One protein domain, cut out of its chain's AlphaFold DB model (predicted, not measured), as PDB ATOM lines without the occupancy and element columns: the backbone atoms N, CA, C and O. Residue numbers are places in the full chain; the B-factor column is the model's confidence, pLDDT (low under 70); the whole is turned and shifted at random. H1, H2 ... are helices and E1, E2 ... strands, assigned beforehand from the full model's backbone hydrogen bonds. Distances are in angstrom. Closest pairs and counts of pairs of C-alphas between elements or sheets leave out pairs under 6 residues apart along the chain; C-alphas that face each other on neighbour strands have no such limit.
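What this domain is: This is residues 4 to 168 of the 436 residues of an uncharacterized protein of Chloroflexi bacterium (UniProt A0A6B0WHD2). A four-stranded sheet, E7 E6 E5 E8, is sandwiched between H2 on one face and H3 on the other, while H6 crosses H2 on the side away from the sheet. The small E1-E2 hairpin packs beside H2 and H6, and at one end of the long axis the E3-E4 hairpin with H1 beside it extends the body. The printed part has 165 residues, with six named helices and eight named strands in the order E1 E2 H1 E3 E4 H2 E5 E6 E7 H3 H4 E8 H5 H6. The main sheet is mixed, and the class is mixed, helices and strands. The whole is compact and rounded, with a radius of gyration of the C-alphas of 15.1 A and spans of 45 by 40 by 30 A.

Where its parts are: The main sheet holds E7, residues 105 to 114, 21.3 A long; E6, residues 96 to 102, 19.7 A; E5, residues 79 to 84, 16.5 A; and E8, residues 133 to 136. E7 bends by 72 degrees at residue 108. E1, residues 4 to 6, begins at C-alpha 4 (-21.600, -28.077, 33.496); E2 is residues 9 to 12. E3 is residues 38 to 42 and E4 residues 45 to 49. H1, residues 24 to 33, is 14.7 A long; H2 is residues 61 to 69, H3 residues 117 to 123, H4 residues 126 to 129 and H5 residues 138 to 141. H6, residues 152 to 160, ends at C-alpha 160 (-18.199, -24.004, 18.507).

How they stand to each other: E5 E6 E7 form a meander, each strand the antiparallel neighbour of the one before, with N 81 and O 99 at 2.8 A and N 98 and O 112 at 2.8 A. E8 is parallel to E5, with N 82 and O 135 at 2.9 A. E7, H3 H4 and E8 make a split strand-helix-strand unit, E6 and E5 between its strands, with a right-handed crossover. H2 is over E6 and E5 at a height of 8.8 A over the sheet, its closest C-alphas to E6 being Ala 62 and Val 99, 5.9 A. H3 is on the opposite face at a height of 9.2 A, and H5 is on the same face as H3. H2 and H6 touch about perpendicular at 73 degrees, their closest C-alphas Ala 64 and Ala 159, 4.7 A. E3 and E4 are a hairpin, with N 40 and O 47 at 3.0 A; the closest C-alphas of H1 and E4 are Ala 31 and Phe 48, 6.5 A. In H1, H2, H3 and H6 every O i to N i+4 pair is within hydrogen-bond range; H4 and H5 are too short for one.

The domain as a whole: The C-alphas of Arg 25 and Gly 90, the two farthest apart, are 45.1 A apart. The printed part has no cut; the links E2 to H1, E4 to H2 and E5 to E6 are long. Mean pLDDT of the printed part is 80.8, with 22 residues under 70, among them 87 to 93 and 125 to 130.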
ATOM      1  N   LEU A   4     -20.693 -29.195  33.205       88.50
ATOM      2  CA  LEU A   4     -21.600 -28.077  33.496       88.50
ATOM      3  C   LEU A   4     -22.520 -27.803  32.299       88.50
ATOM      4  O   LEU A   4     -22.075 -27.852  31.145       88.50
ATOM      5  N   TRP A   5     -23.786 -27.501  32.568       90.50
ATOM      6  CA  TRP A   5     -24.736 -26.992  31.578       90.50
ATOM      7  C   TRP A   5     -24.723 -25.468  31.533       90.50
ATOM      8  O   TRP A   5     -24.938 -24.803  32.540       90.50
ATOM      9  N   ILE A   6     -24.451 -24.911  30.358       88.81
ATOM     10  CA  ILE A   6     -24.474 -23.467  30.122       88.81
ATOM     11  C   ILE A   6     -25.221 -23.256  28.808       88.81
ATOM     12  O   ILE A   6     -24.822 -23.786  27.766       88.81
ATOM     13  N   GLY A   7     -26.330 -22.531  28.854       86.31
ATOM     14  CA  GLY A   7     -27.358 -22.556  27.824       86.31
ATOM     15  C   GLY A   7     -27.805 -23.985  27.507       86.31
ATOM     16  O   GLY A   7     -27.999 -24.836  28.372       86.31
ATOM     17  N   GLU A   8     -27.907 -24.286  26.215       85.00
ATOM     18  CA  GLU A   8     -28.240 -25.631  25.728       85.00
ATOM     19  C   GLU A   8     -27.004 -26.540  25.572       85.00
ATOM     20  O   GLU A   8     -27.104 -27.650  25.038       85.00
ATOM     21  N   GLN A   9     -25.818 -26.085  25.996       87.19
ATOM     22  CA  GLN A   9     -24.552 -26.760  25.729       87.19
ATOM     23  C   GLN A   9     -23.918 -27.348  26.991       87.19
ATOM     24  O   GLN A   9     -23.934 -26.777  28.077       87.19
ATOM     25  N   ARG A  10     -23.299 -28.518  26.811       89.06
ATOM     26  CA  ARG A  10     -22.540 -29.221  27.847       89.06
ATOM     27  C   ARG A  10     -21.061 -28.872  27.742       89.06
ATOM     28  O   ARG A  10     -20.433 -29.127  26.704       89.06
ATOM     29  N   PHE A  11     -20.502 -28.379  28.835       91.25
ATOM     30  CA  PHE A  11     -19.090 -28.055  28.963       91.25
ATOM     31  C   PHE A  11     -18.399 -28.999  29.930       91.25
ATOM     32  O   PHE A  11     -18.904 -29.222  31.022       91.25
ATOM     33  N   ALA A  12     -17.235 -29.520  29.556       90.94
ATOM     34  CA  ALA A  12     -16.374 -30.197  30.508       90.94
ATOM     35  C   ALA A  12     -15.560 -29.174  31.305       90.94
ATOM     36  O   ALA A  12     -14.912 -28.308  30.714       90.94
ATOM     37  N   ALA A  13     -15.588 -29.306  32.625       90.50
ATOM     38  CA  ALA A  13     -14.831 -28.506  33.585       90.50
ATOM     39  C   ALA A  13     -14.204 -29.445  34.627       90.50
ATOM     40  O   ALA A  13     -14.511 -30.641  34.647       90.50
ATOM     41  N   GLY A  14     -13.303 -28.948  35.470       88.38
ATOM     42  CA  GLY A  14     -12.562 -29.811  36.391       88.38
ATOM     43  C   GLY A  14     -11.444 -30.605  35.701       88.38
ATOM     44  O   GLY A  14     -11.105 -31.704  36.149       88.38
ATOM     45  N   LEU A  15     -10.937 -30.127  34.556       89.94
ATOM     46  CA  LEU A  15      -9.905 -30.831  33.795       89.94
ATOM     47  C   LEU A  15      -8.540 -30.670  34.467       89.94
ATOM     48  O   LEU A  15      -8.109 -29.576  34.815       89.94
ATOM     49  N   LEU A  16      -7.793 -31.768  34.540       89.00
ATOM     50  CA  LEU A  16      -6.378 -31.721  34.877       89.00
ATOM     51  C   LEU A  16      -5.593 -31.262  33.646       89.00
ATOM     52  O   LEU A  16      -5.404 -32.039  32.702       89.00
ATOM     53  N   TRP A  17      -5.110 -30.024  33.663       85.38
ATOM     54  CA  TRP A  17      -4.360 -29.454  32.544       85.38
ATOM     55  C   TRP A  17      -2.872 -29.799  32.624       85.38
ATOM     56  O   TRP A  17      -2.200 -29.590  33.635       85.38
ATOM     57  N   GLN A  18      -2.321 -30.318  31.531       85.62
ATOM     58  CA  GLN A  18      -0.880 -30.452  31.358       85.62
ATOM     59  C   GLN A  18      -0.323 -29.216  30.649       85.62
ATOM     60  O   GLN A  18      -0.947 -28.633  29.761       85.62
ATOM     61  N   ARG A  19       0.884 -28.806  31.046       73.00
ATOM     62  CA  ARG A  19       1.632 -27.784  30.310       73.00
ATOM     63  C   ARG A  19       2.174 -28.428  29.034       73.00
ATOM     64  O   ARG A  19       3.087 -29.248  29.121       73.00
ATOM     65  N   GLY A  20       1.609 -28.058  27.888       70.44
ATOM     66  CA  GLY A  20       1.964 -28.605  26.578       70.44
ATOM     67  C   GLY A  20       0.999 -29.683  26.074       70.44
ATOM     68  O   GLY A  20       0.188 -30.228  26.829       70.44
ATOM     69  N   GLU A  21       1.103 -29.985  24.782       73.44
ATOM     70  CA  GLU A  21       0.326 -31.028  24.122       73.44
ATOM     71  C   GLU A  21       0.911 -32.408  24.458       73.44
ATOM     72  O   GLU A  21       2.111 -32.671  24.337       73.44
ATOM     73  N   VAL A  22       0.053 -33.317  24.899       71.06
ATOM     74  CA  VAL A  22       0.393 -34.664  25.331       71.06
ATOM     75  C   VAL A  22      -0.430 -35.641  24.502       71.06
ATOM     76  O   VAL A  22      -1.617 -35.831  24.738       71.06
ATOM     77  N   SER A  23       0.220 -36.340  23.569       70.38
ATOM     78  CA  SER A  23      -0.450 -37.265  22.648       70.38
ATOM     79  C   SER A  23       0.044 -38.720  22.772       70.38
ATOM     80  O   SER A  23       0.974 -39.070  23.512       70.38
ATOM     81  N   GLY A  24      -0.634 -39.636  22.072       72.00
ATOM     82  CA  GLY A  24      -0.184 -41.020  21.887       72.00
ATOM     83  C   GLY A  24       0.011 -41.822  23.185       72.00
ATOM     84  O   GLY A  24      -0.928 -42.052  23.949       72.00
ATOM     85  N   ARG A  25       1.228 -42.346  23.411       69.19
ATOM     86  CA  ARG A  25       1.539 -43.155  24.610       69.19
ATOM     87  C   ARG A  25       1.663 -42.310  25.876       69.19
ATOM     88  O   ARG A  25       1.352 -42.828  26.945       69.19
ATOM     89  N   ALA A  26       2.108 -41.057  25.759       66.19
ATOM     90  CA  ALA A  26       2.232 -40.152  26.895       66.19
ATOM     91  C   ALA A  26       0.844 -39.801  27.442       66.19
ATOM     92  O   ALA A  26       0.615 -39.991  28.631       66.19
ATOM     93  N   ALA A  27      -0.111 -39.479  26.559       71.00
ATOM     94  CA  ALA A  27      -1.501 -39.206  26.936       71.00
ATOM     95  C   ALA A  27      -2.129 -40.386  27.683       71.00
ATOM     96  O   ALA A  27      -2.748 -40.223  28.725       71.00
ATOM     97  N   ARG A  28      -1.898 -41.612  27.195       73.81
ATOM     98  CA  ARG A  28      -2.385 -42.841  27.845       73.81
ATOM     99  C   ARG A  28      -1.763 -43.083  29.214       73.81
ATOM    100  O   ARG A  28      -2.431 -43.641  30.081       73.81
ATOM    101  N   ARG A  29      -0.483 -42.748  29.391       79.12
ATOM    102  CA  ARG A  29       0.197 -42.891  30.682       79.12
ATOM    103  C   ARG A  29      -0.351 -41.873  31.677       79.12
ATOM    104  O   ARG A  29      -0.786 -42.297  32.740       79.12
ATOM    105  N   THR A  30      -0.410 -40.599  31.293       77.06
ATOM    106  CA  THR A  30      -0.961 -39.523  32.127       77.06
ATOM    107  C   THR A  30      -2.408 -39.815  32.500       77.06
ATOM    108  O   THR A  30      -2.713 -39.882  33.683       77.06
ATOM    109  N   ALA A  31      -3.258 -40.144  31.523       77.50
ATOM    110  CA  ALA A  31      -4.647 -40.522  31.764       77.50
ATOM    111  C   ALA A  31      -4.772 -41.721  32.722       77.50
ATOM    112  O   ALA A  31      -5.632 -41.747  33.594       77.50
ATOM    113  N   ARG A  32      -3.879 -42.717  32.635       81.06
ATOM    114  CA  ARG A  32      -3.877 -43.849  33.576       81.06
ATOM    115  C   ARG A  32      -3.459 -43.438  34.991       81.06
ATOM    116  O   ARG A  32      -4.014 -43.970  35.951       81.06
ATOM    117  N   GLU A  33      -2.473 -42.559  35.121       81.88
ATOM    118  CA  GLU A  33      -1.967 -42.065  36.409       81.88
ATOM    119  C   GLU A  33      -2.996 -41.165  37.105       81.88
ATOM    120  O   GLU A  33      -3.236 -41.338  38.300       81.88
ATOM    121  N   SER A  34      -3.674 -40.298  36.350       74.88
ATOM    122  CA  SER A  34      -4.746 -39.417  36.830       74.88
ATOM    123  C   SER A  34      -6.122 -40.089  36.901       74.88
ATOM    124  O   SER A  34      -7.082 -39.462  37.334       74.88
ATOM    125  N   ARG A  35      -6.233 -41.363  36.495       82.62
ATOM    126  CA  ARG A  35      -7.506 -42.105  36.356       82.62
ATOM    127  C   ARG A  35      -8.519 -41.419  35.424       82.62
ATOM    128  O   ARG A  35      -9.723 -41.598  35.575       82.62
ATOM    129  N   SER A  36      -8.022 -40.680  34.442       81.25
ATOM    130  CA  SER A  36      -8.804 -40.008  33.412       81.25
ATOM    131  C   SER A  36      -9.087 -40.935  32.224       81.25
ATOM    132  O   SER A  36      -8.267 -41.782  31.863       81.25
ATOM    133  N   SER A  37     -10.241 -40.758  31.586       80.50
ATOM    134  CA  SER A  37     -10.688 -41.568  30.438       80.50
ATOM    135  C   SER A  37     -10.854 -40.741  29.162       80.50
ATOM    136  O   SER A  37     -10.931 -41.303  28.064       80.50
ATOM    137  N   TRP A  38     -10.860 -39.414  29.293       81.81
ATOM    138  CA  TRP A  38     -11.078 -38.460  28.215       81.81
ATOM    139  C   TRP A  38      -9.974 -37.413  28.184       81.81
ATOM    140  O   TRP A  38      -9.360 -37.101  29.206       81.81
ATOM    141  N   THR A  39      -9.719 -36.903  26.986       86.62
ATOM    142  CA  THR A  39      -8.688 -35.902  26.729       86.62
ATOM    143  C   THR A  39      -9.179 -34.887  25.707       86.62
ATOM    144  O   THR A  39      -9.990 -35.222  24.837       86.62
ATOM    145  N   VAL A  40      -8.673 -33.664  25.786       84.44
ATOM    146  CA  VAL A  40      -8.872 -32.623  24.772       84.44
ATOM    147  C   VAL A  40      -7.654 -31.726  24.702       84.44
ATOM    148  O   VAL A  40      -7.017 -31.475  25.723       84.44
ATOM    149  N   ASP A  41      -7.352 -31.251  23.501       83.81
ATOM    150  CA  ASP A  41      -6.262 -30.323  23.252       83.81
ATOM    151  C   ASP A  41      -6.832 -28.918  23.034       83.81
ATOM    152  O   ASP A  41      -7.739 -28.706  22.231       83.81
ATOM    153  N   VAL A  42      -6.323 -27.950  23.793       79.31
ATOM    154  CA  VAL A  42      -6.750 -26.549  23.779       79.31
ATOM    155  C   VAL A  42      -5.512 -25.674  23.766       79.31
ATOM    156  O   VAL A  42      -4.732 -25.692  24.712       79.31
ATOM    157  N   SER A  43      -5.337 -24.875  22.710       75.81
ATOM    158  CA  SER A  43      -4.234 -23.903  22.600       75.81
ATOM    159  C   SER A  43      -2.848 -24.488  22.933       75.81
ATOM    160  O   SER A  43      -2.033 -23.834  23.575       75.81
ATOM    161  N   GLY A  44      -2.584 -25.730  22.510       75.56
ATOM    162  CA  GLY A  44      -1.318 -26.418  22.783       75.56
ATOM    163  C   GLY A  44      -1.181 -26.973  24.207       75.56
ATOM    164  O   GLY A  44      -0.067 -27.271  24.625       75.56
ATOM    165  N   GLN A  45      -2.279 -27.115  24.956       83.38
ATOM    166  CA  GLN A  45      -2.343 -27.803  26.248       83.38
ATOM    167  C   GLN A  45      -3.317 -28.974  26.197       83.38
ATOM    168  O   GLN A  45      -4.411 -28.842  25.651       83.38
ATOM    169  N   THR A  46      -2.960 -30.087  26.831       86.31
ATOM    170  CA  THR A  46      -3.861 -31.240  26.948       86.31
ATOM    171  C   THR A  46      -4.537 -31.273  28.311       86.31
ATOM    172  O   THR A  46      -3.870 -31.350  29.346       86.31
ATOM    173  N   GLY A  47      -5.865 -31.250  28.305       87.00
ATOM    174  CA  GLY A  47      -6.703 -31.419  29.484       87.00
ATOM    175  C   GLY A  47      -7.204 -32.853  29.601       87.00
ATOM    176  O   GLY A  47      -7.626 -33.454  28.611       87.00
ATOM    177  N   PHE A  48      -7.163 -33.403  30.813       87.75
ATOM    178  CA  PHE A  48      -7.602 -34.761  31.123       87.75
ATOM    179  C   PHE A  48      -8.783 -34.735  32.087       87.75
ATOM    180  O   PHE A  48      -8.742 -34.042  33.098       87.75
ATOM    181  N   VAL A  49      -9.804 -35.547  31.822       87.44
ATOM    182  CA  VAL A  49     -10.944 -35.719  32.733       87.44
ATOM    183  C   VAL A  49     -11.338 -37.188  32.834       87.44
ATOM    184  O   VAL A  49     -11.123 -37.992  31.916       87.44
ATOM    185  N   ASP A  50     -11.838 -37.573  34.000       82.25
ATOM    186  CA  ASP A  50     -12.392 -38.904  34.216       82.25
ATOM    187  C   ASP A  50     -13.712 -39.102  33.454       82.25
ATOM    188  O   ASP A  50     -14.211 -38.218  32.766       82.25
ATOM    189  N   ASP A  51     -14.233 -40.327  33.482       80.12
ATOM    190  CA  ASP A  51     -15.513 -40.654  32.841       80.12
ATOM    191  C   ASP A  51     -16.717 -40.309  33.735       80.12
ATOM    192  O   ASP A  51     -17.838 -40.737  33.448       80.12
ATOM    193  N   ALA A  52     -16.514 -39.585  34.847       66.44
ATOM    194  CA  ALA A  52     -17.636 -39.160  35.669       66.44
ATOM    195  C   ALA A  52     -18.564 -38.293  34.803       66.44
ATOM    196  O   ALA A  52     -18.100 -37.532  33.962       66.44
ATOM    197  N   GLU A  53     -19.880 -38.469  34.933       72.25
ATOM    198  CA  GLU A  53     -20.904 -37.694  34.200       72.25
ATOM    199  C   GLU A  53     -20.884 -37.812  32.657       72.25
ATOM    200  O   GLU A  53     -21.647 -37.128  31.970       72.25
ATOM    201  N   GLY A  54     -20.074 -38.718  32.092       74.00
ATOM    202  CA  GLY A  54     -20.032 -39.013  30.657       74.00
ATOM    203  C   GLY A  54     -19.701 -37.788  29.791       74.00
ATOM    204  O   GLY A  54     -20.561 -37.339  29.020       74.00
ATOM    205  N   PRO A  55     -18.466 -37.252  29.861       77.12
ATOM    206  CA  PRO A  55     -18.081 -36.001  29.205       77.12
ATOM    207  C   PRO A  55     -17.828 -36.160  27.694       77.12
ATOM    208  O   PRO A  55     -17.430 -35.214  27.017       77.12
ATOM    209  N   GLY A  56     -18.065 -37.343  27.123       74.44
ATOM    210  CA  GLY A  56     -17.913 -37.575  25.690       74.44
ATOM    211  C   GLY A  56     -18.743 -36.607  24.844       74.44
ATOM    212  O   GLY A  56     -19.944 -36.449  25.058       74.44
ATOM    213  N   GLY A  57     -18.093 -35.961  23.871       71.50
ATOM    214  CA  GLY A  57     -18.734 -34.997  22.969       71.50
ATOM    215  C   GLY A  57     -18.944 -33.594  23.552       71.50
ATOM    216  O   GLY A  57     -19.397 -32.714  22.824       71.50
ATOM    217  N   THR A  58     -18.600 -33.365  24.822       84.06
ATOM    218  CA  THR A  58     -18.634 -32.026  25.433       84.06
ATOM    219  C   THR A  58     -17.425 -31.189  24.995       84.06
ATOM    220  O   THR A  58     -16.435 -31.731  24.490       84.06
ATOM    221  N   LYS A  59     -17.518 -29.861  25.131       87.19
ATOM    222  CA  LYS A  59     -16.420 -28.919  24.840       87.19
ATOM    223  C   LYS A  59     -15.734 -28.498  26.143       87.19
ATOM    224  O   LYS A  59     -16.428 -28.370  27.145       87.19
ATOM    225  N   PRO A  60     -14.415 -28.258  26.170       92.19
ATOM    226  CA  PRO A  60     -13.743 -27.796  27.383       92.19
ATOM    227  C   PRO A  60     -14.135 -26.353  27.719       92.19
ATOM    228  O   PRO A  60     -13.934 -25.454  26.897       92.19
ATOM    229  N   LEU A  61     -14.626 -26.118  28.940       93.62
ATOM    230  CA  LEU A  61     -14.974 -24.785  29.442       93.62
ATOM    231  C   LEU A  61     -13.776 -23.837  29.371       93.62
ATOM    232  O   LEU A  61     -13.870 -22.742  28.818       93.62
ATOM    233  N   ALA A  62     -12.624 -24.293  29.865       92.56
ATOM    234  CA  ALA A  62     -11.404 -23.501  29.872       92.56
ATOM    235  C   ALA A  62     -10.956 -23.088  28.461       92.56
ATOM    236  O   ALA A  62     -10.503 -21.964  28.258       92.56
ATOM    237  N   GLY A  63     -11.154 -23.954  27.461       90.06
ATOM    238  CA  GLY A  63     -10.864 -23.615  26.071       90.06
ATOM    239  C   GLY A  63     -11.800 -22.563  25.495       90.06
ATOM    240  O   GLY A  63     -11.338 -21.671  24.785       90.06
ATOM    241  N   ALA A  64     -13.089 -22.619  25.837       91.56
ATOM    242  CA  ALA A  64     -14.063 -21.624  25.389       91.56
ATOM    243  C   ALA A  64     -13.754 -20.249  25.989       91.56
ATOM    244  O   ALA A  64     -13.761 -19.249  25.274       91.56
ATOM    245  N   LEU A  65     -13.367 -20.211  27.265       91.81
ATOM    246  CA  LEU A  65     -12.919 -18.993  27.939       91.81
ATOM    247  C   LEU A  65     -11.629 -18.434  27.331       91.81
ATOM    248  O   LEU A  65     -11.557 -17.240  27.049       91.81
ATOM    249  N   MET A  66     -10.631 -19.280  27.051       88.75
ATOM    250  CA  MET A  66      -9.408 -18.844  26.366       88.75
ATOM    251  C   MET A  66      -9.704 -18.225  24.999       88.75
ATOM    252  O   MET A  66      -9.142 -17.182  24.669       88.75
ATOM    253  N   ALA A  67     -10.569 -18.856  24.202       87.81
ATOM    254  CA  ALA A  67     -10.951 -18.351  22.887       87.81
ATOM    255  C   ALA A  67     -11.724 -17.026  22.990       87.81
ATOM    256  O   ALA A  67     -11.410 -16.080  22.268       87.81
ATOM    257  N   LEU A  68     -12.667 -16.928  23.930       88.75
ATOM    258  CA  LEU A  68     -13.478 -15.731  24.151       88.75
ATOM    259  C   LEU A  68     -12.647 -14.532  24.630       88.75
ATOM    260  O   LEU A  68     -12.858 -13.407  24.173       88.75
ATOM    261  N   LEU A  69     -11.723 -14.761  25.565       86.88
ATOM    262  CA  LEU A  69     -10.949 -13.704  26.220       86.88
ATOM    263  C   LEU A  69      -9.716 -13.278  25.415       86.88
ATOM    264  O   LEU A  69      -9.186 -12.182  25.636       86.88
ATOM    265  N   ARG A  70      -9.278 -14.095  24.445       80.62
ATOM    266  CA  ARG A  70      -8.151 -13.784  23.559       80.62
ATOM    267  C   ARG A  70      -8.371 -12.437  22.862       80.62
ATOM    268  O   ARG A  70      -9.301 -12.254  22.086       80.62
ATOM    269  N   GLY A  71      -7.484 -11.481  23.140       69.81
ATOM    270  CA  GLY A  71      -7.523 -10.135  22.556       69.81
ATOM    271  C   GLY A  71      -8.564  -9.182  23.157       69.81
ATOM    272  O   GLY A  71      -8.542  -7.999  22.815       69.81
ATOM    273  N   ARG A  72      -9.440  -9.643  24.066       75.62
ATOM    274  CA  ARG A  72     -10.366  -8.776  24.824       75.62
ATOM    275  C   ARG A  72      -9.698  -8.167  26.053       75.62
ATOM    276  O   ARG A  72      -9.958  -7.012  26.384       75.62
ATOM    277  N   LEU A  73      -8.796  -8.914  26.683       72.44
ATOM    278  CA  LEU A  73      -7.972  -8.442  27.791       72.44
ATOM    279  C   LEU A  73      -6.711  -7.780  27.209       72.44
ATOM    280  O   LEU A  73      -5.913  -8.428  26.531       72.44
ATOM    281  N   ARG A  74      -6.575  -6.455  27.364       56.34
ATOM    282  CA  ARG A  74      -5.570  -5.611  26.679       56.34
ATOM    283  C   ARG A  74      -4.137  -5.882  27.162       56.34
ATOM    284  O   ARG A  74      -3.571  -5.086  27.901       56.34
ATOM    285  N   GLY A  75      -3.534  -6.971  26.695       52.59
ATOM    286  CA  GLY A  75      -2.174  -7.366  27.080       52.59
ATOM    287  C   GLY A  75      -2.091  -8.045  28.448       52.59
ATOM    288  O   GLY A  75      -0.991  -8.277  28.938       52.59
ATOM    289  N   GLU A  76      -3.238  -8.375  29.046       58.62
ATOM    290  CA  GLU A  76      -3.316  -9.135  30.291       58.62
ATOM    291  C   GLU A  76      -3.590 -10.601  29.962       58.62
ATOM    292  O   GLU A  76      -4.677 -10.981  29.528       58.62
ATOM    293  N   GLU A  77      -2.556 -11.423  30.120       71.12
ATOM    294  CA  GLU A  77      -2.599 -12.859  29.840       71.12
ATOM    295  C   GLU A  77      -2.931 -13.692  31.095       71.12
ATOM    296  O   GLU A  77      -3.051 -14.914  31.020       71.12
ATOM    297  N   THR A  78      -3.093 -13.039  32.250       85.62
ATOM    298  CA  THR A  78      -3.439 -13.666  33.530       85.62
ATOM    299  C   THR A  78      -4.862 -13.287  33.919       85.62
ATOM    300  O   THR A  78      -5.177 -12.108  34.076       85.62
ATOM    301  N   TRP A  79      -5.721 -14.286  34.083       89.50
ATOM    302  CA  TRP A  79      -7.124 -14.099  34.431       89.50
ATOM    303  C   TRP A  79      -7.670 -15.285  35.219       89.50
ATOM    304  O   TRP A  79      -7.174 -16.410  35.127       89.50
ATOM    305  N   ILE A  80      -8.727 -15.028  35.978       91.31
ATOM    306  CA  ILE A  80      -9.561 -16.046  36.610       91.31
ATOM    307  C   ILE A  80     -10.994 -15.866  36.125       91.31
ATOM    308  O   ILE A  80     -11.491 -14.747  36.053       91.31
ATOM    309  N   ALA A  81     -11.645 -16.963  35.766       92.50
ATOM    310  CA  ALA A  81     -13.012 -16.977  35.285       92.50
ATOM    311  C   ALA A  81     -13.899 -17.779  36.237       92.50
ATOM    312  O   ALA A  81     -13.562 -18.912  36.578       92.50
ATOM    313  N   PHE A  82     -15.036 -17.203  36.613       92.69
ATOM    314  CA  PHE A  82     -16.082 -17.837  37.410       92.69
ATOM    315  C   PHE A  82     -17.332 -18.009  36.544       92.69
ATOM    316  O   PHE A  82     -17.930 -17.028  36.104       92.69
ATOM    317  N   VAL A  83     -17.716 -19.250  36.262       93.00
ATOM    318  CA  VAL A  83     -18.820 -19.566  35.350       93.00
ATOM    319  C   VAL A  83     -19.862 -20.391  36.084       93.00
ATOM    320  O   VAL A  83     -19.623 -21.542  36.444       93.00
ATOM    321  N   GLU A  84     -21.013 -19.779  36.320       91.38
ATOM    322  CA  GLU A  84     -22.158 -20.430  36.951       91.38
ATOM    323  C   GLU A  84     -22.873 -21.366  35.967       91.38
ATOM    324  O   GLU A  84     -23.083 -21.004  34.809       91.38
ATOM    325  N   GLU A  85     -23.241 -22.560  36.429       90.62
ATOM    326  CA  GLU A  85     -24.126 -23.473  35.707       90.62
ATOM    327  C   GLU A  85     -25.543 -22.893  35.601       90.62
ATOM    328  O   GLU A  85     -26.050 -22.262  36.535       90.62
ATOM    329  N   ASP A  86     -26.226 -23.162  34.493       85.62
ATOM    330  CA  ASP A  86     -27.658 -22.913  34.408       85.62
ATOM    331  C   ASP A  86     -28.393 -23.840  35.384       85.62
ATOM    332  O   ASP A  86     -28.273 -25.063  35.334       85.62
ATOM    333  N   GLY A  87     -29.161 -23.257  36.303       67.69
ATOM    334  CA  GLY A  87     -29.965 -24.043  37.235       67.69
ATOM    335  C   GLY A  87     -31.117 -24.743  36.511       67.69
ATOM    336  O   GLY A  87     -31.751 -24.151  35.639       67.69
ATOM    337  N   GLU A  88     -31.444 -25.973  36.914       59.50
ATOM    338  CA  GLU A  88     -32.791 -26.495  36.683       59.50
ATOM    339  C   GLU A  88     -33.764 -25.699  37.564       59.50
ATOM    340  O   GLU A  88     -33.484 -25.444  38.737       59.50
ATOM    341  N   ASP A  89     -34.897 -25.277  36.997       51.75
ATOM    342  CA  ASP A  89     -35.922 -24.507  37.706       51.75
ATOM    343  C   ASP A  89     -36.273 -25.158  39.063       51.75
ATOM    344  O   ASP A  89     -36.993 -26.157  39.128       51.75
ATOM    345  N   GLY A  90     -35.779 -24.572  40.162       51.81
ATOM    346  CA  GLY A  90     -36.137 -24.945  41.535       51.81
ATOM    347  C   GLY A  90     -35.036 -25.549  42.417       51.81
ATOM    348  O   GLY A  90     -35.324 -25.807  43.587       51.81
ATOM    349  N   THR A  91     -33.804 -25.746  41.938       55.47
ATOM    350  CA  THR A  91     -32.645 -26.040  42.808       55.47
ATOM    351  C   THR A  91     -31.858 -24.762  43.114       55.47
ATOM    352  O   THR A  91     -31.390 -24.077  42.210       55.47
ATOM    353  N   GLU A  92     -31.733 -24.415  44.401       58.31
ATOM    354  CA  GLU A  92     -31.105 -23.157  44.852       58.31
ATOM    355  C   GLU A  92     -29.568 -23.151  44.745       58.31
ATOM    356  O   GLU A  92     -28.963 -22.084  44.772       58.31
ATOM    357  N   GLU A  93     -28.928 -24.311  44.582       69.50
ATOM    358  CA  GLU A  93     -27.467 -24.416  44.526       69.50
ATOM    359  C   GLU A  93     -27.005 -24.729  43.102       69.50
ATOM    360  O   GLU A  93     -27.125 -25.855  42.614       69.50
ATOM    361  N   LYS A  94     -26.496 -23.698  42.421       85.62
ATOM    362  CA  LYS A  94     -25.868 -23.817  41.106       85.62
ATOM    363  C   LYS A  94     -24.381 -24.091  41.266       85.62
ATOM    364  O   LYS A  94     -23.690 -23.387  42.007       85.62
ATOM    365  N   ARG A  95     -23.880 -25.074  40.520       90.81
ATOM    366  CA  ARG A  95     -22.449 -25.384  40.482       90.81
ATOM    367  C   ARG A  95     -21.689 -24.268  39.777       90.81
ATOM    368  O   ARG A  95     -22.213 -23.623  38.870       90.81
ATOM    369  N   VAL A  96     -20.438 -24.065  40.171       90.75
ATOM    370  CA  VAL A  96     -19.585 -23.019  39.600       90.75
ATOM    371  C   VAL A  96     -18.300 -23.634  39.071       90.75
ATOM    372  O   VAL A  96     -17.547 -24.261  39.816       90.75
ATOM    373  N   GLY A  97     -18.041 -23.442  37.781       92.25
ATOM    374  CA  GLY A  97     -16.750 -23.714  37.164       92.25
ATOM    375  C   GLY A  97     -15.793 -22.555  37.411       92.25
ATOM    376  O   GLY A  97     -16.131 -21.400  37.154       92.25
ATOM    377  N   VAL A  98     -14.591 -22.854  37.888       92.19
ATOM    378  CA  VAL A  98     -13.522 -21.874  38.088       92.19
ATOM    379  C   VAL A  98     -12.370 -22.237  37.178       92.19
ATOM    380  O   VAL A  98     -11.851 -23.344  37.267       92.19
ATOM    381  N   VAL A  99     -11.967 -21.305  36.315       92.56
ATOM    382  CA  VAL A  99     -10.842 -21.492  35.395       92.56
ATOM    383  C   VAL A  99      -9.788 -20.419  35.629       92.56
ATOM    384  O   VAL A  99     -10.071 -19.229  35.532       92.56
ATOM    385  N   ARG A 100      -8.551 -20.830  35.896       90.06
ATOM    386  CA  ARG A 100      -7.399 -19.965  36.140       90.06
ATOM    387  C   ARG A 100      -6.398 -20.082  35.003       90.06
ATOM    388  O   ARG A 100      -5.933 -21.174  34.662       90.06
ATOM    389  N   CYS A 101      -6.019 -18.932  34.474       86.50
ATOM    390  CA  CYS A 101      -5.026 -18.779  33.432       86.50
ATOM    391  C   CYS A 101      -3.951 -17.797  33.898       86.50
ATOM    392  O   CYS A 101      -4.255 -16.749  34.462       86.50
ATOM    393  N   SER A 102      -2.687 -18.127  33.660       85.38
ATOM    394  CA  SER A 102      -1.561 -17.250  33.971       85.38
ATOM    395  C   SER A 102      -0.613 -17.199  32.789       85.38
ATOM    396  O   SER A 102      -0.173 -18.244  32.309       85.38
ATOM    397  N   GLY A 103      -0.318 -15.992  32.299       80.69
ATOM    398  CA  GLY A 103       0.538 -15.820  31.121       80.69
ATOM    399  C   GLY A 103       0.026 -16.573  29.886       80.69
ATOM    400  O   GLY A 103       0.816 -17.145  29.143       80.69
ATOM    401  N   GLY A 104      -1.297 -16.681  29.724       81.19
ATOM    402  CA  GLY A 104      -1.932 -17.336  28.581       81.19
ATOM    403  C   GLY A 104      -1.965 -18.861  28.681       81.19
ATOM    404  O   GLY A 104      -2.330 -19.518  27.708       81.19
ATOM    405  N   VAL A 105      -1.595 -19.419  29.838       84.06
ATOM    406  CA  VAL A 105      -1.522 -20.858  30.099       84.06
ATOM    407  C   VAL A 105      -2.494 -21.239  31.215       84.06
ATOM    408  O   VAL A 105      -2.450 -20.676  32.311       84.06
ATOM    409  N   LEU A 106      -3.333 -22.244  30.965       85.50
ATOM    410  CA  LEU A 106      -4.204 -22.851  31.972       85.50
ATOM    411  C   LEU A 106      -3.361 -23.523  33.057       85.50
ATOM    412  O   LEU A 106      -2.453 -24.310  32.755       85.50
ATOM    413  N   LEU A 107      -3.645 -23.204  34.321       85.19
ATOM    414  CA  LEU A 107      -2.962 -23.820  35.460       85.19
ATOM    415  C   LEU A 107      -3.377 -25.293  35.600       85.19
ATOM    416  O   LEU A 107      -4.481 -25.674  35.221       85.19
ATOM    417  N   ALA A 108      -2.488 -26.134  36.136       82.12
ATOM    418  CA  ALA A 108      -2.710 -27.583  36.189       82.12
ATOM    419  C   ALA A 108      -3.910 -27.975  37.069       82.12
ATOM    420  O   ALA A 108      -4.655 -28.888  36.729       82.12
ATOM    421  N   ASP A 109      -4.090 -27.246  38.164       76.88
ATOM    422  CA  ASP A 109      -5.224 -27.215  39.092       76.88
ATOM    423  C   ASP A 109      -6.095 -25.966  38.865       76.88
ATOM    424  O   ASP A 109      -6.795 -25.489  39.753       76.88
ATOM    425  N   GLY A 110      -5.988 -25.376  37.675       82.88
ATOM    426  CA  GLY A 110      -6.664 -24.138  37.332       82.88
ATOM    427  C   GLY A 110      -8.116 -24.318  36.957       82.88
ATOM    428  O   GLY A 110      -8.801 -23.317  36.896       82.88
ATOM    429  N   ASP A 111      -8.572 -25.531  36.670       90.12
ATOM    430  CA  ASP A 111      -9.927 -25.818  36.207       90.12
ATOM    431  C   ASP A 111     -10.608 -26.707  37.243       90.12
ATOM    432  O   ASP A 111     -10.271 -27.883  37.391       90.12
ATOM    433  N   GLU A 112     -11.511 -26.110  38.012       90.44
ATOM    434  CA  GLU A 112     -12.170 -26.709  39.168       90.44
ATOM    435  C   GLU A 112     -13.686 -26.509  39.077       90.44
ATOM    436  O   GLU A 112     -14.173 -25.579  38.436       90.44
ATOM    437  N   VAL A 113     -14.444 -27.383  39.739       90.56
ATOM    438  CA  VAL A 113     -15.902 -27.262  39.851       90.56
ATOM    439  C   VAL A 113     -16.280 -27.308  41.321       90.56
ATOM    440  O   VAL A 113     -15.960 -28.279  42.007       90.56
ATOM    441  N   PHE A 114     -17.000 -26.286  41.762       90.00
ATOM    442  CA  PHE A 114     -17.521 -26.136  43.116       90.00
ATOM    443  C   PHE A 114     -19.034 -26.348  43.127       90.00
ATOM    444  O   PHE A 114     -19.710 -26.139  42.113       90.00
ATOM    445  N   ALA A 115     -19.570 -26.778  44.265       88.38
ATOM    446  CA  ALA A 115     -20.994 -27.039  44.433       88.38
ATOM    447  C   ALA A 115     -21.825 -25.749  44.465       88.38
ATOM    448  O   ALA A 115     -22.977 -25.777  44.041       88.38
ATOM    449  N   SER A 116     -21.247 -24.636  44.927       87.88
ATOM    450  CA  SER A 116     -21.932 -23.345  45.023       87.88
ATOM    451  C   SER A 116     -20.981 -22.149  44.938       87.88
ATOM    452  O   SER A 116     -19.761 -22.272  45.084       87.88
ATOM    453  N   ALA A 117     -21.552 -20.960  44.739       85.56
ATOM    454  CA  ALA A 117     -20.820 -19.696  44.779       85.56
ATOM    455  C   ALA A 117     -20.229 -19.395  46.170       85.56
ATOM    456  O   ALA A 117     -19.205 -18.721  46.281       85.56
ATOM    457  N   GLU A 118     -20.863 -19.882  47.237       86.31
ATOM    458  CA  GLU A 118     -20.373 -19.770  48.610       86.31
ATOM    459  C   GLU A 118     -19.102 -20.606  48.806       86.31
ATOM    460  O   GLU A 118     -18.128 -20.106  49.365       86.31
ATOM    461  N   GLU A 119     -19.066 -21.833  48.276       87.06
ATOM    462  CA  GLU A 119     -17.879 -22.694  48.349       87.06
ATOM    463  C   GLU A 119     -16.689 -22.082  47.592       87.06
ATOM    464  O   GLU A 119     -15.554 -22.121  48.068       87.06
ATOM    465  N   VAL A 120     -16.946 -21.427  46.455       85.38
ATOM    466  CA  VAL A 120     -15.921 -20.665  45.723       85.38
ATOM    467  C   VAL A 120     -15.324 -19.557  46.591       85.38
ATOM    468  O   VAL A 120     -14.106 -19.390  46.614       85.38
ATOM    469  N   ALA A 121     -16.160 -18.804  47.311       79.19
ATOM    470  CA  ALA A 121     -15.700 -17.705  48.158       79.19
ATOM    471  C   ALA A 121     -14.850 -18.186  49.349       79.19
ATOM    472  O   ALA A 121     -13.974 -17.454  49.809       79.19
ATOM    473  N   GLU A 122     -15.086 -19.403  49.841       80.00
ATOM    474  CA  GLU A 122     -14.277 -20.021  50.898       80.00
ATOM    475  C   GLU A 122     -12.967 -20.623  50.368       80.00
ATOM    476  O   GLU A 122     -11.947 -20.592  51.062       80.00
ATOM    477  N   ALA A 123     -12.981 -21.173  49.150       77.19
ATOM    478  CA  ALA A 123     -11.847 -21.887  48.568       77.19
ATOM    479  C   ALA A 123     -10.846 -20.982  47.831       77.19
ATOM    480  O   ALA A 123      -9.660 -21.315  47.748       77.19
ATOM    481  N   VAL A 124     -11.294 -19.853  47.278       74.75
ATOM    482  CA  VAL A 124     -10.446 -18.952  46.487       74.75
ATOM    483  C   VAL A 124      -9.912 -17.821  47.361       74.75
ATOM    484  O   VAL A 124     -10.634 -16.893  47.712       74.75
ATOM    485  N   ASP A 125      -8.616 -17.883  47.678       68.38
ATOM    486  CA  ASP A 125      -7.917 -16.837  48.432       68.38
ATOM    487  C   ASP A 125      -7.844 -15.528  47.615       68.38
ATOM    488  O   ASP A 125      -7.214 -15.517  46.550       68.38
ATOM    489  N   PRO A 126      -8.412 -14.405  48.103       59.25
ATOM    490  CA  PRO A 126      -8.308 -13.104  47.446       59.25
ATOM    491  C   PRO A 126      -6.862 -12.636  47.229       59.25
ATOM    492  O   PRO A 126      -6.598 -11.909  46.274       59.25
ATOM    493  N   ALA A 127      -5.907 -13.063  48.065       52.62
ATOM    494  CA  ALA A 127      -4.486 -12.762  47.862       52.62
ATOM    495  C   ALA A 127      -3.904 -13.490  46.634       52.62
ATOM    496  O   ALA A 127      -2.956 -13.010  46.018       52.62
ATOM    497  N   GLY A 128      -4.502 -14.616  46.233       57.03
ATOM    498  CA  GLY A 128      -4.169 -15.337  45.003       57.03
ATOM    499  C   GLY A 128      -4.694 -14.674  43.724       57.03
ATOM    500  O   GLY A 128      -4.365 -15.134  42.632       57.03
ATOM    501  N   LEU A 129      -5.493 -13.605  43.846       60.00
ATOM    502  CA  LEU A 129      -6.061 -12.838  42.730       60.00
ATOM    503  C   LEU A 129      -5.218 -11.608  42.354       60.00
ATOM    504  O   LEU A 129      -5.535 -10.921  41.383       60.00
ATOM    505  N   GLU A 130      -4.159 -11.305  43.109       64.19
ATOM    506  CA  GLU A 130      -3.361 -10.093  42.915       64.19
ATOM    507  C   GLU A 130      -2.688 -10.096  41.527       64.19
ATOM    508  O   GLU A 130      -1.816 -10.912  41.228       64.19
ATOM    509  N   GLY A 131      -3.122  -9.179  40.653       72.19
ATOM    510  CA  GLY A 131      -2.628  -9.051  39.277       72.19
ATOM    511  C   GLY A 131      -3.326  -9.932  38.231       72.19
ATOM    512  O   GLY A 131      -2.858  -9.976  37.094       72.19
ATOM    513  N   ALA A 132      -4.418 -10.621  38.583       82.62
ATOM    514  CA  ALA A 132      -5.265 -11.343  37.633       82.62
ATOM    515  C   ALA A 132      -6.530 -10.542  37.296       82.62
ATOM    516  O   ALA A 132      -7.182 -10.002  38.190       82.62
ATOM    517  N   VAL A 133      -6.936 -10.531  36.021       87.62
ATOM    518  CA  VAL A 133      -8.273 -10.038  35.658       87.62
ATOM    519  C   VAL A 133      -9.312 -11.033  36.152       87.62
ATOM    520  O   VAL A 133      -9.279 -12.205  35.772       87.62
ATOM    521  N   VAL A 134     -10.258 -10.567  36.963       88.25
ATOM    522  CA  VAL A 134     -11.418 -11.369  37.342       88.25
ATOM    523  C   VAL A 134     -12.473 -11.261  36.253       88.25
ATOM    524  O   VAL A 134     -12.828 -10.165  35.822       88.25
ATOM    525  N   VAL A 135     -12.973 -12.404  35.806       90.44
ATOM    526  CA  VAL A 135     -14.022 -12.513  34.800       90.44
ATOM    527  C   VAL A 135     -15.126 -13.407  35.360       90.44
ATOM    528  O   VAL A 135     -14.832 -14.426  35.983       90.44
ATOM    529  N   ALA A 136     -16.393 -13.052  35.190       91.25
ATOM    530  CA  ALA A 136     -17.488 -13.818  35.786       91.25
ATOM    531  C   ALA A 136     -18.755 -13.783  34.931       91.25
ATOM    532  O   ALA A 136     -19.017 -12.786  34.262       91.25
ATOM    533  N   THR A 137     -19.565 -14.844  34.956       90.06
ATOM    534  CA  THR A 137     -20.924 -14.790  34.391       90.06
ATOM    535  C   THR A 137     -21.788 -13.765  35.140       90.06
ATOM    536  O   THR A 137     -21.495 -13.454  36.298       90.06
ATOM    537  N   PRO A 138     -22.883 -13.255  34.537       85.62
ATOM    538  CA  PRO A 138     -23.646 -12.139  35.107       85.62
ATOM    539  C   PRO A 138     -24.157 -12.403  36.533       85.62
ATOM    540  O   PRO A 138     -24.125 -11.514  37.375       85.62
ATOM    541  N   GLY A 139     -24.555 -13.645  36.842       81.94
ATOM    542  CA  GLY A 139     -25.015 -14.043  38.183       81.94
ATOM    543  C   GLY A 139     -23.933 -14.019  39.275       81.94
ATOM    544  O   GLY A 139     -24.260 -13.966  40.460       81.94
ATOM    545  N   LEU A 140     -22.653 -14.022  38.890       84.31
ATOM    546  CA  LEU A 140     -21.505 -14.014  39.800       84.31
ATOM    547  C   LEU A 140     -20.719 -12.699  39.773       84.31
ATOM    548  O   LEU A 140     -19.989 -12.429  40.722       84.31
ATOM    549  N   ALA A 141     -20.869 -11.876  38.731       84.25
ATOM    550  CA  ALA A 141     -20.107 -10.638  38.558       84.25
ATOM    551  C   ALA A 141     -20.263  -9.669  39.742       84.25
ATOM    552  O   ALA A 141     -19.265  -9.150  40.238       84.25
ATOM    553  N   ASP A 142     -21.476  -9.520  40.286       82.19
ATOM    554  CA  ASP A 142     -21.751  -8.646  41.439       82.19
ATOM    555  C   ASP A 142     -21.024  -9.069  42.731       82.19
ATOM    556  O   ASP A 142     -20.901  -8.278  43.671       82.19
ATOM    557  N   ARG A 143     -20.535 -10.316  42.807       80.12
ATOM    558  CA  ARG A 143     -19.796 -10.834  43.969       80.12
ATOM    559  C   ARG A 143     -18.314 -10.447  43.953       80.12
ATOM    560  O   ARG A 143     -17.654 -10.577  44.985       80.12
ATOM    561  N   PHE A 144     -17.795  -9.953  42.828       80.69
ATOM    562  CA  PHE A 144     -16.382  -9.630  42.645       80.69
ATOM    563  C   PHE A 144     -16.206  -8.161  42.225       80.69
ATOM    564  O   PHE A 144     -16.644  -7.772  41.141       80.69
ATOM    565  N   PRO A 145     -15.543  -7.325  43.046       74.69
ATOM    566  CA  PRO A 145     -15.206  -5.960  42.655       74.69
ATOM    567  C   PRO A 145     -14.386  -5.949  41.357       74.69
ATOM    568  O   PRO A 145     -13.431  -6.710  41.230       74.69
ATOM    569  N   ASP A 146     -14.763  -5.086  40.411       81.69
ATOM    570  CA  ASP A 146     -14.083  -4.888  39.121       81.69
ATOM    571  C   ASP A 146     -14.065  -6.108  38.173       81.69
ATOM    572  O   ASP A 146     -13.289  -6.136  37.213       81.69
ATOM    573  N   ALA A 147     -14.935  -7.102  38.390       85.44
ATOM    574  CA  ALA A 147     -15.047  -8.236  37.479       85.44
ATOM    575  C   ALA A 147     -15.544  -7.823  36.087       85.44
ATOM    576  O   ALA A 147     -16.498  -7.060  35.925       85.44
ATOM    577  N   VAL A 148     -14.907  -8.384  35.062       88.69
ATOM    578  CA  VAL A 148     -15.360  -8.289  33.676       88.69
ATOM    579  C   VAL A 148     -16.458  -9.325  33.459       88.69
ATOM    580  O   VAL A 148     -16.260 -10.512  33.693       88.69
ATOM    581  N   GLU A 149     -17.623  -8.896  32.996       90.00
ATOM    582  CA  GLU A 149     -18.730  -9.816  32.739       90.00
ATOM    583  C   GLU A 149     -18.464 -10.689  31.493       90.00
ATOM    584  O   GLU A 149     -18.083 -10.187  30.428       90.00
ATOM    585  N   VAL A 150     -18.664 -12.006  31.622       85.31
ATOM    586  CA  VAL A 150     -18.693 -12.971  30.515       85.31
ATOM    587  C   VAL A 150     -20.108 -13.062  29.971       85.31
ATOM    588  O   VAL A 150     -21.001 -13.587  30.632       85.31
ATOM    589  N   ASP A 151     -20.283 -12.640  28.724       85.62
ATOM    590  CA  ASP A 151     -21.494 -12.933  27.969       85.62
ATOM    591  C   ASP A 151     -21.582 -14.435  27.635       85.62
ATOM    592  O   ASP A 151     -20.674 -15.010  27.021       85.62
ATOM    593  N   VAL A 152     -22.695 -15.057  28.033       87.19
ATOM    594  CA  VAL A 152     -22.974 -16.481  27.808       87.19
ATOM    595  C   VAL A 152     -23.078 -16.786  26.315       87.19
ATOM    596  O   VAL A 152     -22.543 -17.801  25.872       87.19
ATOM    597  N   GLU A 153     -23.687 -15.911  25.511       88.81
ATOM    598  CA  GLU A 153     -23.813 -16.132  24.063       88.81
ATOM    599  C   GLU A 153     -22.430 -16.166  23.394       88.81
ATOM    600  O   GLU A 153     -22.112 -17.094  22.642       88.81
ATOM    601  N   GLY A 154     -21.558 -15.218  23.745       87.69
ATOM    602  CA  GLY A 154     -20.162 -15.214  23.317       87.69
ATOM    603  C   GLY A 154     -19.388 -16.466  23.744       87.69
ATOM    604  O   GLY A 154     -18.604 -16.993  22.950       87.69
ATOM    605  N   LEU A 155     -19.613 -16.972  24.961       87.06
ATOM    606  CA  LEU A 155     -18.988 -18.210  25.440       87.06
ATOM    607  C   LEU A 155     -19.426 -19.427  24.610       87.06
ATOM    608  O   LEU A 155     -18.584 -20.236  24.212       87.06
ATOM    609  N   LEU A 156     -20.722 -19.532  24.302       87.69
ATOM    610  CA  LEU A 156     -21.269 -20.585  23.443       87.69
ATOM    611  C   LEU A 156     -20.694 -20.514  22.026       87.69
ATOM    612  O   LEU A 156     -20.290 -21.537  21.475       87.69
ATOM    613  N   GLN A 157     -20.601 -19.315  21.448       87.06
ATOM    614  CA  GLN A 157     -20.019 -19.121  20.121       87.06
ATOM    615  C   GLN A 157     -18.539 -19.526  20.092       87.06
ATOM    616  O   GLN A 157     -18.122 -20.266  19.200       87.06
ATOM    617  N   ALA A 158     -17.758 -19.114  21.094       84.50
ATOM    618  CA  ALA A 158     -16.347 -19.482  21.215       84.50
ATOM    619  C   ALA A 158     -16.147 -21.006  21.326       84.50
ATOM    620  O   ALA A 158     -15.171 -21.553  20.815       84.50
ATOM    621  N   ALA A 159     -17.092 -21.716  21.946       83.62
ATOM    622  CA  ALA A 159     -17.038 -23.165  22.098       83.62
ATOM    623  C   ALA A 159     -17.259 -23.945  20.788       83.62
ATOM    624  O   ALA A 159     -16.855 -25.109  20.694       83.62
ATOM    625  N   GLN A 160     -17.908 -23.342  19.785       82.31
ATOM    626  CA  GLN A 160     -18.199 -24.004  18.507       82.31
ATOM    627  C   GLN A 160     -16.934 -24.279  17.689       82.31
ATOM    628  O   GLN A 160     -16.882 -25.270  16.963       82.31
ATOM    629  N   GLU A 161     -15.914 -23.435  17.839       75.12
ATOM    630  CA  GLU A 161     -14.642 -23.532  17.114       75.12
ATOM    631  C   GLU A 161     -13.656 -24.527  17.748       75.12
ATOM    632  O   GLU A 161     -12.604 -24.809  17.178       75.12
ATOM    633  N   LEU A 162     -13.986 -25.072  18.922       74.50
ATOM    634  CA  LEU A 162     -13.116 -25.983  19.665       74.50
ATOM    635  C   LEU A 162     -13.375 -27.436  19.304       74.50
ATOM    636  O   LEU A 162     -14.489 -27.815  18.951       74.50
ATOM    637  N   ASP A 163     -12.379 -28.291  19.506       74.12
ATOM    638  CA  ASP A 163     -12.576 -29.733  19.451       74.12
ATOM    639  C   ASP A 163     -13.367 -30.243  20.667       74.12
ATOM    640  O   ASP A 163     -13.365 -29.663  21.754       74.12
ATOM    641  N   ALA A 164     -14.111 -31.333  20.466       75.50
ATOM    642  CA  ALA A 164     -14.795 -32.019  21.560       75.50
ATOM    643  C   ALA A 164     -13.861 -33.012  22.262       75.50
ATOM    644  O   ALA A 164     -12.916 -33.530  21.659       75.50
ATOM    645  N   LEU A 165     -14.177 -33.338  23.518       67.38
ATOM    646  CA  LEU A 165     -13.435 -34.350  24.261       67.38
ATOM    647  C   LEU A 165     -13.435 -35.693  23.528       67.38
ATOM    648  O   LEU A 165     -14.472 -36.218  23.103       67.38
ATOM    649  N   SER A 166     -12.244 -36.271  23.434       74.12
ATOM    650  CA  SER A 166     -11.979 -37.535  22.763       74.12
ATOM    651  C   SER A 166     -11.623 -38.617  23.774       74.12
ATOM    652  O   SER A 166     -10.844 -38.405  24.703       74.12
ATOM    653  N   ALA A 167     -12.187 -39.812  23.591       71.19
ATOM    654  CA  ALA A 167     -11.884 -40.942  24.458       71.19
ATOM    655  C   ALA A 167     -10.411 -41.347  24.309       71.19
ATOM    656  O   ALA A 167      -9.915 -41.580  23.198       71.19
ATOM    657  N   VAL A 168      -9.722 -41.529  25.434       65.88
ATOM    658  CA  VAL A 168      -8.364 -42.072  25.442       65.88
ATOM    659  C   VAL A 168      -8.470 -43.551  25.068       65.88
ATOM    660  O   VAL A 168      -8.804 -44.389  25.898       65.88
TER     661      VAL A 168